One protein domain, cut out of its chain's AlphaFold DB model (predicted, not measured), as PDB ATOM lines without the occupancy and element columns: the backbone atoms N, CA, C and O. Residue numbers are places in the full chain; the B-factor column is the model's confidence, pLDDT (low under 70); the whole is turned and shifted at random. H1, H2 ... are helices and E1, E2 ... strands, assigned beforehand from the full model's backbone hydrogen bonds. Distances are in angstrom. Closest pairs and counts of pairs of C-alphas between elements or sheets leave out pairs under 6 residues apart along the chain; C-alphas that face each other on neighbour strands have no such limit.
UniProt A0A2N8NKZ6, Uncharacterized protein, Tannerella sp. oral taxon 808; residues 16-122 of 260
ATOM      1  N   LEU A  16      28.485  -5.870   7.379       89.75
ATOM      2  CA  LEU A  16      27.108  -5.557   7.033       89.75
ATOM      3  C   LEU A  16      26.165  -6.601   7.637       89.75
ATOM      4  O   LEU A  16      26.362  -7.812   7.491       89.75
ATOM      5  N   HIS A  17      25.092  -6.118   8.263       91.75
ATOM      6  CA  HIS A  17      24.049  -6.943   8.871       91.75
ATOM      7  C   HIS A  17      22.683  -6.652   8.228       91.75
ATOM      8  O   HIS A  17      21.891  -5.894   8.791       91.75
ATOM      9  N   PRO A  18      22.379  -7.236   7.050       89.94
ATOM     10  CA  PRO A  18      21.059  -7.124   6.438       89.94
ATOM     11  C   PRO A  18      19.948  -7.647   7.358       89.94
ATOM     12  O   PRO A  18      20.178  -8.503   8.212       89.94
ATOM     13  N   GLU A  19      18.704  -7.231   7.120       91.44
ATOM     14  CA  GLU A  19      17.554  -7.649   7.938       91.44
ATOM     15  C   GLU A  19      17.395  -9.174   8.045       91.44
ATOM     16  O   GLU A  19      16.975  -9.692   9.078       91.44
ATOM     17  N   ALA A  20      17.747  -9.924   6.995       89.81
ATOM     18  CA  ALA A  20      17.748 -11.385   7.047       89.81
ATOM     19  C   ALA A  20      18.750 -11.927   8.078       89.81
ATOM     20  O   ALA A  20      18.385 -12.775   8.890       89.81
ATOM     21  N   ASN A  21      19.970 -11.388   8.093       92.81
ATOM     22  CA  ASN A  21      20.998 -11.740   9.065       92.81
ATOM     23  C   ASN A  21      20.545 -11.413  10.496       92.81
ATOM     24  O   ASN A  21      20.570 -12.284  11.365       92.81
ATOM     25  N   LYS A  22      20.016 -10.203  10.720       93.38
ATOM     26  CA  LYS A  22      19.478  -9.773  12.022       93.38
ATOM     27  C   LYS A  22      18.356 -10.675  12.535       93.38
ATOM     28  O   LYS A  22      18.332 -11.029  13.713       93.38
ATOM     29  N   ARG A  23      17.446 -11.119  11.659       93.69
ATOM     30  CA  ARG A  23      16.393 -12.083  12.026       93.69
ATOM     31  C   ARG A  23      16.962 -13.423  12.490       93.69
ATOM     32  O   ARG A  23      16.455 -13.977  13.462       93.69
ATOM     33  N   ILE A  24      18.001 -13.934  11.828       92.31
ATOM     34  CA  ILE A  24      18.645 -15.200  12.216       92.31
ATOM     35  C   ILE A  24      19.382 -15.033  13.554       92.31
ATOM     36  O   ILE A  24      19.246 -15.890  14.427       92.31
ATOM     37  N   ILE A  25      20.093 -13.916  13.753       95.25
ATOM     38  CA  ILE A  25      20.752 -13.587  15.028       95.25
ATOM     39  C   ILE A  25      19.725 -13.536  16.161       95.25
ATOM     40  O   ILE A  25      19.887 -14.235  17.161       95.25
ATOM     41  N   ARG A  26      18.641 -12.766  15.987       96.31
ATOM     42  CA  ARG A  26      17.550 -12.660  16.965       96.31
ATOM     43  C   ARG A  26      16.978 -14.030  17.306       96.31
ATOM     44  O   ARG A  26      16.909 -14.371  18.480       96.31
ATOM     45  N   LYS A  27      16.653 -14.841  16.293       94.75
ATOM     46  CA  LYS A  27      16.120 -16.196  16.489       94.75
ATOM     47  C   LYS A  27      17.079 -17.085  17.284       94.75
ATOM     48  O   LYS A  27      16.648 -17.790  18.190       94.75
ATOM     49  N   SER A  28      18.374 -17.047  16.963       96.12
ATOM     50  CA  SER A  28      19.398 -17.797  17.698       96.12
ATOM     51  C   SER A  28      19.443 -17.380  19.173       96.12
ATOM     52  O   SER A  28      19.410 -18.226  20.064       96.12
ATOM     53  N   LEU A  29      19.439 -16.071  19.442       96.62
ATOM     54  CA  LEU A  29      19.450 -15.529  20.801       96.62
ATOM     55  C   LEU A  29      18.175 -15.864  21.586       96.62
ATOM     56  O   LEU A  29      18.275 -16.217  22.760       96.62
ATOM     57  N   GLU A  30      17.003 -15.773  20.957       96.38
ATOM     58  CA  GLU A  30      15.707 -16.106  21.562       96.38
ATOM     59  C   GLU A  30      15.607 -17.592  21.923       96.38
ATOM     60  O   GLU A  30      15.271 -17.931  23.059       96.38
ATOM     61  N   ASP A  31      15.927 -18.478  20.977       94.25
ATOM     62  CA  ASP A  31      15.698 -19.917  21.128       94.25
ATOM     63  C   ASP A  31      16.801 -20.607  21.948       94.25
ATOM     64  O   ASP A  31      16.548 -21.589  22.654       94.25
ATOM     65  N   LEU A  32      18.045 -20.129  21.835       95.62
ATOM     66  CA  LEU A  32      19.239 -20.852  22.287       95.62
ATOM     67  C   LEU A  32      20.089 -20.051  23.281       95.62
ATOM     68  O   LEU A  32      20.965 -20.628  23.942       95.62
ATOM     69  N   GLY A  33      19.832 -18.749  23.425       94.81
ATOM     70  CA  GLY A  33      20.665 -17.823  24.186       94.81
ATOM     71  C   GLY A  33      22.008 -17.535  23.509       94.81
ATOM     72  O   GLY A  33      22.336 -18.074  22.455       94.81
ATOM     73  N   ALA A  34      22.831 -16.696  24.143       93.44
ATOM     74  CA  ALA A  34      24.160 -16.379  23.623       93.44
ATOM     75  C   ALA A  34      25.061 -17.631  23.559       93.44
ATOM     76  O   ALA A  34      25.200 -18.371  24.543       93.44
ATOM     77  N   GLY A  35      25.668 -17.861  22.390       89.00
ATOM     78  CA  GLY A  35      26.667 -18.908  22.165       89.00
ATOM     79  C   GLY A  35      28.070 -18.443  22.538       89.00
ATOM     80  O   GLY A  35      28.625 -18.889  23.544       89.00
ATOM     81  N   ARG A  36      28.619 -17.516  21.744       88.00
ATOM     82  CA  ARG A  36      29.922 -16.871  21.975       88.00
ATOM     83  C   ARG A  36      29.781 -15.464  22.575       88.00
ATOM     84  O   ARG A  36      28.700 -14.876  22.565       88.00
ATOM     85  N   SER A  37      30.877 -14.930  23.112       93.62
ATOM     86  CA  SER A  37      30.962 -13.543  23.588       93.62
ATOM     87  C   SER A  37      31.201 -12.552  22.445       93.62
ATOM     88  O   SER A  37      31.778 -12.910  21.420       93.62
ATOM     89  N   ILE A  38      30.810 -11.294  22.660       95.38
ATOM     90  CA  ILE A  38      31.281 -10.148  21.866       95.38
ATOM     91  C   ILE A  38      32.615  -9.633  22.423       95.38
ATOM     92  O   ILE A  38      32.991  -9.984  23.545       95.38
ATOM     93  N   VAL A  39      33.302  -8.777  21.668       96.81
ATOM     94  CA  VAL A  39      34.561  -8.146  22.088       96.81
ATOM     95  C   VAL A  39      34.397  -6.630  22.053       96.81
ATOM     96  O   VAL A  39      33.876  -6.099  21.074       96.81
ATOM     97  N   ILE A  40      34.833  -5.950  23.113       97.12
ATOM     98  CA  ILE A  40      34.862  -4.486  23.224       97.12
ATOM     99  C   ILE A  40      36.281  -4.022  23.562       97.12
ATOM    100  O   ILE A  40      37.050  -4.776  24.162       97.12
ATOM    101  N   ASP A  41      36.620  -2.794  23.192       96.44
ATOM    102  CA  ASP A  41      37.861  -2.144  23.593       96.44
ATOM    103  C   ASP A  41      37.771  -1.537  25.008       96.44
ATOM    104  O   ASP A  41      36.745  -1.588  25.694       96.44
ATOM    105  N   LYS A  42      38.875  -0.931  25.456       95.75
ATOM    106  CA  LYS A  42      38.985  -0.263  26.765       95.75
ATOM    107  C   LYS A  42      38.089   0.983  26.918       95.75
ATOM    108  O   LYS A  42      37.999   1.531  28.014       95.75
ATOM    109  N   GLU A  43      37.510   1.478  25.826       95.56
ATOM    110  CA  GLU A  43      36.648   2.663  25.736       95.56
ATOM    111  C   GLU A  43      35.163   2.284  25.566       95.56
ATOM    112  O   GLU A  43      34.316   3.149  25.292       95.56
ATOM    113  N   ASP A  44      34.849   1.005  25.800       95.88
ATOM    114  CA  ASP A  44      33.540   0.371  25.670       95.88
ATOM    115  C   ASP A  44      32.994   0.365  24.226       95.88
ATOM    116  O   ASP A  44      31.779   0.274  24.033       95.88
ATOM    117  N   CYS A  45      33.852   0.473  23.206       96.69
ATOM    118  CA  CYS A  45      33.475   0.373  21.793       96.69
ATOM    119  C   CYS A  45      33.582  -1.075  21.306       96.69
ATOM    120  O   CYS A  45      34.546  -1.772  21.618       96.69
ATOM    121  N   ILE A  46      32.589  -1.557  20.560       97.38
ATOM    122  CA  ILE A  46      32.604  -2.927  20.030       97.38
ATOM    123  C   ILE A  46      33.735  -3.085  19.008       97.38
ATOM    124  O   ILE A  46      33.882  -2.267  18.118       97.38
ATOM    125  N   ILE A  47      34.503  -4.170  19.125       96.19
ATOM    126  CA  ILE A  47      35.466  -4.633  18.112       96.19
ATOM    127  C   ILE A  47      34.809  -5.703  17.231       96.19
ATOM    128  O   ILE A  47      34.982  -5.730  16.017       96.19
ATOM    129  N   ALA A  48      34.046  -6.614  17.847       94.62
ATOM    130  CA  ALA A  48      33.372  -7.701  17.146       94.62
ATOM    131  C   ALA A  48      32.037  -8.051  17.808       94.62
ATOM    132  O   ALA A  48      31.944  -8.146  19.034       94.62
ATOM    133  N   GLY A  49      31.020  -8.310  16.980       94.69
ATOM    134  CA  GLY A  49      29.689  -8.722  17.430       94.69
ATOM    135  C   GLY A  49      28.647  -7.602  17.498       94.69
ATOM    136  O   GLY A  49      27.733  -7.697  18.314       94.69
ATOM    137  N   ASN A  50      28.746  -6.573  16.642       95.50
ATOM    138  CA  ASN A  50      27.774  -5.470  16.564       95.50
ATOM    139  C   ASN A  50      26.328  -5.974  16.397       95.50
ATOM    140  O   ASN A  50      25.487  -5.684  17.246       95.50
ATOM    141  N   GLY A  51      26.054  -6.804  15.381       94.25
ATOM    142  CA  GLY A  51      24.710  -7.357  15.161       94.25
ATOM    143  C   GLY A  51      24.198  -8.223  16.322       94.25
ATOM    144  O   GLY A  51      23.021  -8.172  16.664       94.25
ATOM    145  N   VAL A  52      25.083  -8.973  16.992       95.44
ATOM    146  CA  VAL A  52      24.715  -9.771  18.177       95.44
ATOM    147  C   VAL A  52      24.335  -8.868  19.348       95.44
ATOM    148  O   VAL A  52      23.360  -9.151  20.040       95.44
ATOM    149  N   TYR A  53      25.084  -7.786  19.580       95.88
ATOM    150  CA  TYR A  53      24.805  -6.857  20.670       95.88
ATOM    151  C   TYR A  53      23.506  -6.076  20.454       95.88
ATOM    152  O   TYR A  53      22.707  -5.986  21.384       95.88
ATOM    153  N   GLU A  54      23.277  -5.573  19.237       95.12
ATOM    154  CA  GLU A  54      22.033  -4.891  18.845       95.12
ATOM    155  C   GLU A  54      20.813  -5.761  19.175       95.12
ATOM    156  O   GLU A  54      19.887  -5.336  19.870       95.12
ATOM    157  N   GLU A  55      20.854  -7.021  18.749       96.38
ATOM    158  CA  GLU A  55      19.757  -7.959  18.946       96.38
ATOM    159  C   GLU A  55      19.615  -8.413  20.404       96.38
ATOM    160  O   GLU A  55      18.506  -8.494  20.937       96.38
ATOM    161  N   ALA A  56      20.725  -8.622  21.116       95.50
ATOM    162  CA  ALA A  56      20.698  -8.939  22.541       95.50
ATOM    163  C   ALA A  56      20.103  -7.797  23.382       95.50
ATOM    164  O   ALA A  56      19.359  -8.062  24.331       95.50
ATOM    165  N   GLN A  57      20.392  -6.538  23.031       94.69
ATOM    166  CA  GLN A  57      19.774  -5.369  23.658       94.69
ATOM    167  C   GLN A  57      18.273  -5.306  23.373       94.69
ATOM    168  O   GLN A  57      17.496  -5.088  24.304       94.69
ATOM    169  N   ALA A  58      17.856  -5.540  22.123       95.12
ATOM    170  CA  ALA A  58      16.443  -5.562  21.741       95.12
ATOM    171  C   ALA A  58      15.643  -6.626  22.516       95.12
ATOM    172  O   ALA A  58      14.491  -6.392  22.878       95.12
ATOM    173  N   LEU A  59      16.273  -7.762  22.829       95.75
ATOM    174  CA  LEU A  59      15.703  -8.844  23.639       95.75
ATOM    175  C   LEU A  59      15.805  -8.618  25.156       95.75
ATOM    176  O   LEU A  59      15.268  -9.405  25.935       95.75
ATOM    177  N   GLY A  60      16.499  -7.567  25.600       94.81
ATOM    178  CA  GLY A  60      16.718  -7.290  27.019       94.81
ATOM    179  C   GLY A  60      17.591  -8.333  27.724       94.81
ATOM    180  O   GLY A  60      17.444  -8.540  28.933       94.81
ATOM    181  N   LEU A  61      18.491  -9.007  26.997       93.38
ATOM    182  CA  LEU A  61      19.385 -10.003  27.584       93.38
ATOM    183  C   LEU A  61      20.379  -9.342  28.560       93.38
ATOM    184  O   LEU A  61      20.957  -8.295  28.257       93.38
ATOM    185  N   PRO A  62      20.624  -9.940  29.741       92.31
ATOM    186  CA  PRO A  62      21.561  -9.385  30.706       92.31
ATOM    187  C   PRO A  62      23.003  -9.475  30.193       92.31
ATOM    188  O   PRO A  62      23.486 -10.544  29.825       92.31
ATOM    189  N   VAL A  63      23.722  -8.354  30.253       92.44
ATOM    190  CA  VAL A  63      25.116  -8.252  29.803       92.44
ATOM    191  C   VAL A  63      26.072  -8.395  30.987       92.44
ATOM    192  O   VAL A  63      25.897  -7.778  32.042       92.44
ATOM    193  N   ARG A  64      27.123  -9.199  30.806       92.62
ATOM    194  CA  ARG A  64      28.239  -9.334  31.749       92.62
ATOM    195  C   ARG A  64      29.549  -9.070  31.016       92.62
ATOM    196  O   ARG A  64      29.863  -9.781  30.072       92.62
ATOM    197  N   VAL A  65      30.323  -8.109  31.515       94.31
ATOM    198  CA  VAL A  65      31.669  -7.799  31.017       94.31
ATOM    199  C   VAL A  65      32.712  -8.587  31.815       94.31
ATOM    200  O   VAL A  65      32.588  -8.733  33.036       94.31
ATOM    201  N   VAL A  66      33.709  -9.119  31.111       94.38
ATOM    202  CA  VAL A  66      34.916  -9.742  31.665       94.38
ATOM    203  C   VAL A  66      36.098  -8.998  31.055       94.38
ATOM    204  O   VAL A  66      36.235  -8.984  29.837       94.38
ATOM    205  N   GLU A  67      36.901  -8.342  31.890       95.12
ATOM    206  CA  GLU A  67      38.092  -7.615  31.442       95.12
ATOM    207  C   GLU A  67      39.233  -8.600  31.150       95.12
ATOM    208  O   GLU A  67      39.438  -9.558  31.898       95.12
ATOM    209  N   SER A  68      39.955  -8.369  30.054       95.12
ATOM    210  CA  SER A  68      41.134  -9.123  29.620       95.12
ATOM    211  C   SER A  68      42.029  -8.196  28.797       95.12
ATOM    212  O   SER A  68      41.534  -7.274  28.150       95.12
ATOM    213  N   ASP A  69      43.336  -8.439  28.814       96.25
ATOM    214  CA  ASP A  69      44.319  -7.773  27.949       96.25
ATOM    215  C   ASP A  69      44.674  -8.606  26.703       96.25
ATOM    216  O   ASP A  69      45.548  -8.226  25.926       96.25
ATOM    217  N   GLY A  70      43.993  -9.741  26.510       95.31
ATOM    218  CA  GLY A  70      44.213 -10.657  25.394       95.31
ATOM    219  C   GLY A  70      45.354 -11.658  25.597       95.31
ATOM    220  O   GLY A  70      45.602 -12.459  24.700       95.31
ATOM    221  N   SER A  71      46.029 -11.663  26.753       97.19
ATOM    222  CA  SER A  71      47.094 -12.637  27.054       97.19
ATOM    223  C   SER A  71      46.575 -14.035  27.424       97.19
ATOM    224  O   SER A  71      47.317 -15.013  27.324       97.19
ATOM    225  N   GLU A  72      45.296 -14.147  27.796       96.31
ATOM    226  CA  GLU A  72      44.624 -15.403  28.140       96.31
ATOM    227  C   GLU A  72      43.352 -15.614  27.302       96.31
ATOM    228  O   GLU A  72      42.573 -14.687  27.059       96.31
ATOM    229  N   LEU A  73      43.102 -16.865  26.901       95.75
ATOM    230  CA  LEU A  73      41.876 -17.255  26.202       95.75
ATOM    231  C   LEU A  73      40.694 -17.340  27.177       95.75
ATOM    232  O   LEU A  73      40.673 -18.182  28.078       95.75
ATOM    233  N   ILE A  74      39.657 -16.533  26.948       95.25
ATOM    234  CA  ILE A  74      38.414 -16.587  27.725       95.25
ATOM    235  C   ILE A  74      37.467 -17.640  27.139       95.25
ATOM    236  O   ILE A  74      36.955 -17.491  26.032       95.25
ATOM    237  N   VAL A  75      37.189 -18.695  27.910       94.50
ATOM    238  CA  VAL A  75      36.277 -19.782  27.516       94.50
ATOM    239  C   VAL A  75      34.906 -19.615  28.178       94.50
ATOM    240  O   VAL A  75      34.791 -19.602  29.405       94.50
ATOM    241  N   VAL A  76      33.840 -19.554  27.372       93.38
ATOM    242  CA  VAL A  76      32.448 -19.527  27.853       93.38
ATOM    243  C   VAL A  76      31.895 -20.951  27.934       93.38
ATOM    244  O   VAL A  76      31.654 -21.602  26.921       93.38
ATOM    245  N   LYS A  77      31.658 -21.446  29.154       94.06
ATOM    246  CA  LYS A  77      31.040 -22.761  29.388       94.06
ATOM    247  C   LYS A  77      29.524 -22.634  29.570       94.06
ATOM    248  O   LYS A  77      29.073 -22.101  30.584       94.06
ATOM    249  N   ARG A  78      28.739 -23.203  28.647       95.25
ATOM    250  CA  ARG A  78      27.284 -23.390  28.800       95.25
ATOM    251  C   ARG A  78      27.005 -24.553  29.750       95.25
ATOM    252  O   ARG A  78      27.310 -25.700  29.444       95.25
ATOM    253  N   THR A  79      26.472 -24.259  30.933       95.69
ATOM    254  CA  THR A  79      26.175 -25.272  31.964       95.69
ATOM    255  C   THR A  79      24.819 -25.950  31.776       95.69
ATOM    256  O   THR A  79      24.517 -26.910  32.473       95.69
ATOM    257  N   ASP A  80      23.994 -25.423  30.876       95.31
ATOM    258  CA  ASP A  80      22.630 -25.854  30.569       95.31
ATOM    259  C   ASP A  80      22.530 -26.745  29.318       95.31
ATOM    260  O   ASP A  80      21.432 -27.192  28.985       95.31
ATOM    261  N   LEU A  81      23.656 -26.987  28.637       95.31
ATOM    262  CA  LEU A  81      23.753 -27.769  27.405       95.31
ATOM    263  C   LEU A  81      24.700 -28.961  27.598       95.31
ATOM    264  O   LEU A  81      25.826 -28.799  28.070       95.31
ATOM    265  N   ALA A  82      24.254 -30.151  27.199       95.94
ATOM    266  CA  ALA A  82      25.078 -31.360  27.135       95.94
ATOM    267  C   ALA A  82      25.586 -31.613  25.704       95.94
ATOM    268  O   ALA A  82      25.069 -31.041  24.745       95.94
ATOM    269  N   THR A  83      26.580 -32.493  25.547       93.81
ATOM    270  CA  THR A  83      27.162 -32.836  24.234       93.81
ATOM    271  C   THR A  83      26.110 -33.324  23.233       93.81
ATOM    272  O   THR A  83      26.106 -32.875  22.092       93.81
ATOM    273  N   GLU A  84      25.174 -34.157  23.694       94.06
ATOM    274  CA  GLU A  84      24.099 -34.743  22.879       94.06
ATOM    275  C   GLU A  84      22.805 -33.899  22.870       94.06
ATOM    276  O   GLU A  84      21.761 -34.365  22.416       94.06
ATOM    277  N   ASP A  85      22.825 -32.669  23.404       93.31
ATOM    278  CA  ASP A  85      21.643 -31.796  23.436       93.31
ATOM    279  C   ASP A  85      21.331 -31.261  22.024       93.31
ATOM    280  O   ASP A  85      22.182 -30.679  21.344       93.31
ATOM    281  N   GLU A  86      20.084 -31.408  21.579       94.12
ATOM    282  CA  GLU A  86      19.636 -30.885  20.288       94.12
ATOM    283  C   GLU A  86      19.795 -29.360  20.187       94.12
ATOM    284  O   GLU A  86      20.225 -28.855  19.147       94.12
ATOM    285  N   ARG A  87      19.555 -28.618  21.275       94.75
ATOM    286  CA  ARG A  87      19.787 -27.167  21.327       94.75
ATOM    287  C   ARG A  87      21.265 -26.842  21.158       94.75
ATOM    288  O   ARG A  87      21.590 -25.848  20.520       94.75
ATOM    289  N   ARG A  88      22.170 -27.692  21.662       95.44
ATOM    290  CA  ARG A  88      23.618 -27.544  21.433       95.44
ATOM    291  C   ARG A  88      23.960 -27.722  19.956       95.44
ATOM    292  O   ARG A  88      24.771 -26.961  19.434       95.44
ATOM    293  N   ARG A  89      23.348 -28.698  19.274       94.12
ATOM    294  CA  ARG A  89      23.533 -28.910  17.828       94.12
ATOM    295  C   ARG A  89      23.009 -27.724  17.011       94.12
ATOM    296  O   ARG A  89      23.715 -27.244  16.132       94.12
ATOM    297  N   LEU A  90      21.815 -27.227  17.331       93.81
ATOM    298  CA  LEU A  90      21.236 -26.048  16.680       93.81
ATOM    299  C   LEU A  90      22.062 -24.786  16.934       93.81
ATOM    300  O   LEU A  90      22.259 -24.003  16.013       93.81
ATOM    301  N   LEU A  91      22.595 -24.613  18.148       93.50
ATOM    302  CA  LEU A  91      23.447 -23.474  18.487       93.50
ATOM    303  C   LEU A  91      24.735 -23.491  17.673       93.50
ATOM    304  O   LEU A  91      25.112 -22.462  17.127       93.50
ATOM    305  N   ALA A  92      25.367 -24.658  17.531       91.94
ATOM    306  CA  ALA A  92      26.549 -24.804  16.688       91.94
ATOM    307  C   ALA A  92      26.261 -24.442  15.219       91.94
ATOM    308  O   ALA A  92      27.076 -23.780  14.580       91.94
ATOM    309  N   PHE A  93      25.103 -24.837  14.685       91.69
ATOM    310  CA  PHE A  93      24.693 -24.458  13.332       91.69
ATOM    311  C   PHE A  93      24.428 -22.949  13.210       91.69
ATOM    312  O   PHE A  93      25.016 -22.284  12.360       91.69
ATOM    313  N   ALA A  94      23.578 -22.396  14.078       90.12
ATOM    314  CA  ALA A  94      23.159 -20.999  14.018       90.12
ATOM    315  C   ALA A  94      24.331 -20.026  14.228       90.12
ATOM    316  O   ALA A  94      24.413 -18.999  13.562       90.12
ATOM    317  N   ASP A  95      25.260 -20.350  15.125       88.62
ATOM    318  CA  ASP A  95      26.431 -19.523  15.422       88.62
ATOM    319  C   ASP A  95      27.365 -19.371  14.203       88.62
ATOM    320  O   ASP A  95      27.845 -18.272  13.921       88.62
ATOM    321  N   ASN A  96      27.555 -20.431  13.415       88.25
ATOM    322  CA  ASN A  96      28.302 -20.342  12.157       88.25
ATOM    323  C   ASN A  96      27.481 -19.647  11.062       88.25
ATOM    324  O   ASN A  96      27.934 -18.676  10.463       88.25
ATOM    325  N   HIS A  97      26.223 -20.049  10.884       91.19
ATOM    326  CA  HIS A  97      25.374 -19.522   9.817       91.19
ATOM    327  C   HIS A  97      25.068 -18.017   9.951       91.19
ATOM    328  O   HIS A  97      24.961 -17.297   8.959       91.19
ATOM    329  N   THR A  98      24.953 -17.494  11.177       88.06
ATOM    330  CA  THR A  98      24.824 -16.041  11.415       88.06
ATOM    331  C   THR A  98      26.070 -15.268  10.987       88.06
ATOM    332  O   THR A  98      25.961 -14.115  10.573       88.06
ATOM    333  N   SER A  99      27.248 -15.891  11.038       85.69
ATOM    334  CA  SER A  99      28.468 -15.296  10.496       85.69
ATOM    335  C   SER A  99      28.431 -15.332   8.964       85.69
ATOM    336  O   SER A  99      28.590 -14.286   8.343       85.69
ATOM    337  N   ASP A 100      28.089 -16.472   8.361       87.88
ATOM    338  CA  ASP A 100      28.059 -16.651   6.898       87.88
ATOM    339  C   ASP A 100      27.024 -15.767   6.186       87.88
ATOM    340  O   ASP A 100      27.206 -15.371   5.041       87.88
ATOM    341  N   THR A 101      25.929 -15.428   6.868       86.94
ATOM    342  CA  THR A 101      24.861 -14.570   6.321       86.94
ATOM    343  C   THR A 101      25.132 -13.071   6.469       86.94
ATOM    344  O   THR A 101      24.288 -12.260   6.086       86.94
ATOM    345  N   SER A 102      26.282 -12.686   7.032       89.00
ATOM    346  CA  SER A 102      26.769 -11.302   6.992       89.00
ATOM    347  C   SER A 102      27.863 -11.151   5.934       89.00
ATOM    348  O   SER A 102      28.567 -12.107   5.608       89.00
ATOM    349  N   ALA A 103      28.018  -9.942   5.409       88.38
ATOM    350  CA  ALA A 103      29.024  -9.615   4.398       88.38
ATOM    351  C   ALA A 103      30.025  -8.600   4.957       88.38
ATOM    352  O   ALA A 103      29.720  -7.903   5.925       88.38
ATOM    353  N   PHE A 104      31.224  -8.532   4.380       89.38
ATOM    354  CA  PHE A 104      32.114  -7.405   4.645       89.38
ATOM    355  C   PHE A 104      31.629  -6.179   3.874       89.38
ATOM    356  O   PHE A 104      31.139  -6.308   2.755       89.38
ATOM    357  N   ASP A 105      31.754  -5.010   4.491       88.75
ATOM    358  CA  ASP A 105      31.681  -3.733   3.792       88.75
ATOM    359  C   ASP A 105      33.025  -3.516   3.090       88.75
ATOM    360  O   ASP A 105      34.005  -3.089   3.704       88.75
ATOM    361  N   THR A 106      33.103  -3.953   1.833       83.56
ATOM    362  CA  THR A 106      34.360  -3.991   1.081       83.56
ATOM    363  C   THR A 106      34.951  -2.598   0.898       83.56
ATOM    364  O   THR A 106      36.162  -2.446   1.053       83.56
ATOM    365  N   ASP A 107      34.116  -1.588   0.649       81.44
ATOM    366  CA  ASP A 107      34.560  -0.203   0.477       81.44
ATOM    367  C   ASP A 107      35.222   0.308   1.754       81.44
ATOM    368  O   ASP A 107      36.371   0.753   1.730       81.44
ATOM    369  N   MET A 108      34.558   0.136   2.901       83.75
ATOM    370  CA  MET A 108      35.121   0.555   4.181       83.75
ATOM    371  C   MET A 108      36.398  -0.217   4.544       83.75
ATOM    372  O   MET A 108      37.302   0.340   5.168       83.75
ATOM    373  N   VAL A 109      36.506  -1.491   4.154       85.31
ATOM    374  CA  VAL A 109      37.728  -2.287   4.349       85.31
ATOM    375  C   VAL A 109      38.874  -1.772   3.472       85.31
ATOM    376  O   VAL A 109      39.987  -1.614   3.974       85.31
ATOM    377  N   ILE A 110      38.629  -1.476   2.191       81.00
ATOM    378  CA  ILE A 110      39.646  -0.924   1.279       81.00
ATOM    379  C   ILE A 110      40.107   0.460   1.755       81.00
ATOM    380  O   ILE A 110      41.297   0.767   1.691       81.00
ATOM    381  N   GLU A 111      39.190   1.293   2.248       85.44
ATOM    382  CA  GLU A 111      39.524   2.613   2.790       85.44
ATOM    383  C   GLU A 111      40.364   2.526   4.075       85.44
ATOM    384  O   GLU A 111      41.236   3.368   4.306       85.44
ATOM    385  N   ALA A 112      40.128   1.509   4.913       83.69
ATOM    386  CA  ALA A 112      40.769   1.376   6.220       83.69
ATOM    387  C   ALA A 112      42.122   0.641   6.200       83.69
ATOM    388  O   ALA A 112      42.953   0.881   7.083       83.69
ATOM    389  N   PHE A 113      42.363  -0.253   5.235       83.25
ATOM    390  CA  PHE A 113      43.520  -1.153   5.244       83.25
ATOM    391  C   PHE A 113      44.324  -1.121   3.941       83.25
ATOM    392  O   PHE A 113      43.795  -1.069   2.838       83.25
ATOM    393  N   THR A 114      45.649  -1.222   4.068       80.12
ATOM    394  CA  THR A 114      46.540  -1.344   2.906       80.12
ATOM    395  C   THR A 114      46.477  -2.747   2.288       80.12
ATOM    396  O   THR A 114      46.250  -3.721   3.012       80.12
ATOM    397  N   PRO A 115      46.796  -2.909   0.988       76.62
ATOM    398  CA  PRO A 115      46.831  -4.226   0.348       76.62
ATOM    399  C   PRO A 115      47.738  -5.236   1.062       76.62
ATOM    400  O   PRO A 115      47.354  -6.384   1.235       76.62
ATOM    401  N   ALA A 116      48.904  -4.799   1.554       72.12
ATOM    402  CA  ALA A 116      49.827  -5.666   2.289       72.12
ATOM    403  C   ALA A 116      49.249  -6.147   3.632       72.12
ATOM    404  O   ALA A 116      49.537  -7.260   4.067       72.12
ATOM    405  N   GLN A 117      48.432  -5.322   4.299       79.81
ATOM    406  CA  GLN A 117      47.724  -5.744   5.507       79.81
ATOM    407  C   GLN A 117      46.647  -6.772   5.168       79.81
ATOM    408  O   GLN A 117      46.566  -7.782   5.852       79.81
ATOM    409  N   LEU A 118      45.860  -6.551   4.112       80.62
ATOM    410  CA  LEU A 118      44.821  -7.494   3.685       80.62
ATOM    411  C   LEU A 118      45.417  -8.841   3.245       80.62
ATOM    412  O   LEU A 118      44.942  -9.890   3.672       80.62
ATOM    413  N   GLU A 119      46.511  -8.816   2.480       78.94
ATOM    414  CA  GLU A 119      47.241 -10.013   2.049       78.94
ATOM    415  C   GLU A 119      47.796 -10.810   3.236       78.94
ATOM    416  O   GLU A 119      47.672 -12.032   3.264       78.94
ATOM    417  N   ALA A 120      48.337 -10.133   4.256       86.50
ATOM    418  CA  ALA A 120      48.846 -10.792   5.461       86.50
ATOM    419  C   ALA A 120      47.768 -11.569   6.242       86.50
ATOM    420  O   ALA A 120      48.107 -12.456   7.024       86.50
ATOM    421  N   TRP A 121      46.491 -11.243   6.031       89.00
ATOM    422  CA  TRP A 121      45.339 -11.936   6.614       89.00
ATOM    423  C   TRP A 121      44.589 -12.812   5.605       89.00
ATOM    424  O   TRP A 121      43.471 -13.238   5.890       89.00
ATOM    425  N   GLU A 122      45.181 -13.067   4.433       87.75
ATOM    426  CA  GLU A 122      44.572 -13.827   3.334       87.75
ATOM    427  C   GLU A 122      43.185 -13.287   2.931       87.75
ATOM    428  O   GLU A 122      42.318 -14.018   2.447       87.75
TER     429      GLU A 122
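Overview. This is residues 16 to 122 of the 260 residues of an uncharacterized protein of Tannerella sp. oral taxon 808 (UniProt A0A2N8NKZ6). Three helices make a small body, in which H1 packs on H2 on one side and on H3 on another, H3 running back alongside H1 while H2 crosses H1 steeply; beyond H3 the last part of the printed stretch forms an arm that holds the two short helices H4 and H5, and residues 111 to 117 stick out. Two long stretches without a named element complete it: residues 33 to 45 lead from H1 to the three-residue strand E1, and residues 59 to 85 make a wide loop that swings away from H2 and folds back to H3. The printed part has 107 residues, with five named helices and one named strand in the order H1, E1, H2, H3, H4, H5; E1 pairs with no named strand, and the class is mostly helix. The whole is only just loose, close to compact, with a radius of gyration of the C-alphas of 15.7 A, and its C-alphas span 44 by 34 by 27 A along the three main axes.

Along the chain. The printed part begins at Leu 16, and helix H1 holds residues 19 to 32, from C-alpha 19 at (17.554, -7.649, 7.938), with 19.6 A from first to last C-alpha. Strand E1 is residues 46 to 48, 5.6 A long. Helix H2 follows at residues 50 to 58, 12.5 A long. Helix H3, residues 86 to 100, is the longest by residues and measures 21.3 A from C-alpha 86 at (19.636, -30.885, 20.288) to C-alpha 100. Helix H4 is residues 106 to 112, 9.8 A long, and helix H5 is residues 115 to 120, 8.6 A long, ending with C-alpha 120 at (48.846, -10.792, 5.461).

Arrangement. H1 and H2 touch, with the C-alphas of Arg 26 and Glu 55 the closest at 5.6 A. Their lines stand at a steep tilt of 60 degrees, and they run the same way. H1 and H3 touch too, with the C-alphas of Ile 25 and Thr 98 the closest at 6.0 A. They run opposite ways at a shallow tilt of 22 degrees, and their centres are 10.5 A apart. H2 and H3 are apart. E1 and H2 meet only through their link, while E1 is apart from H1 and from H3. A short antiparallel pairing joins residues 39 to 40, in the stretch between H1 and E1, with residues 46 to 48 of E1. H4 touches no helix and is apart from H3, though they follow each other in the chain. H4 and H5 meet only through their link, and H5 touches no helix. In H1, H2, H4 and H5 every backbone pair of O i to N i+4 is within hydrogen-bond range; in H3 it is 9 of 11.

Size, cuts and confidence. The two C-alphas farthest apart, those of Glu 84 and Glu 111, are 45.1 A from each other, and the C-alphas of Leu 16 and Glu 122, the first and last printed, are 19.7 A apart. The centres of E1, at 8.7 A, and H2, at 9.3 A, are nearest to the mean of the C-alphas, and that of H5, at 23.6 A, is farthest from it. Residues 111 to 117, of which 115 to 117 belong to H5, stand free. The links from H1 to E1, 13 residues, and from H2 to H3, 27 residues, are long; those from E1 to H2, H3 to H4 and H4 to H5 are tight. The printed part has no cut. The mean pLDDT of the printed part is 91.8, with 83 for H4 and 79 for H5, and no printed residue is under 70.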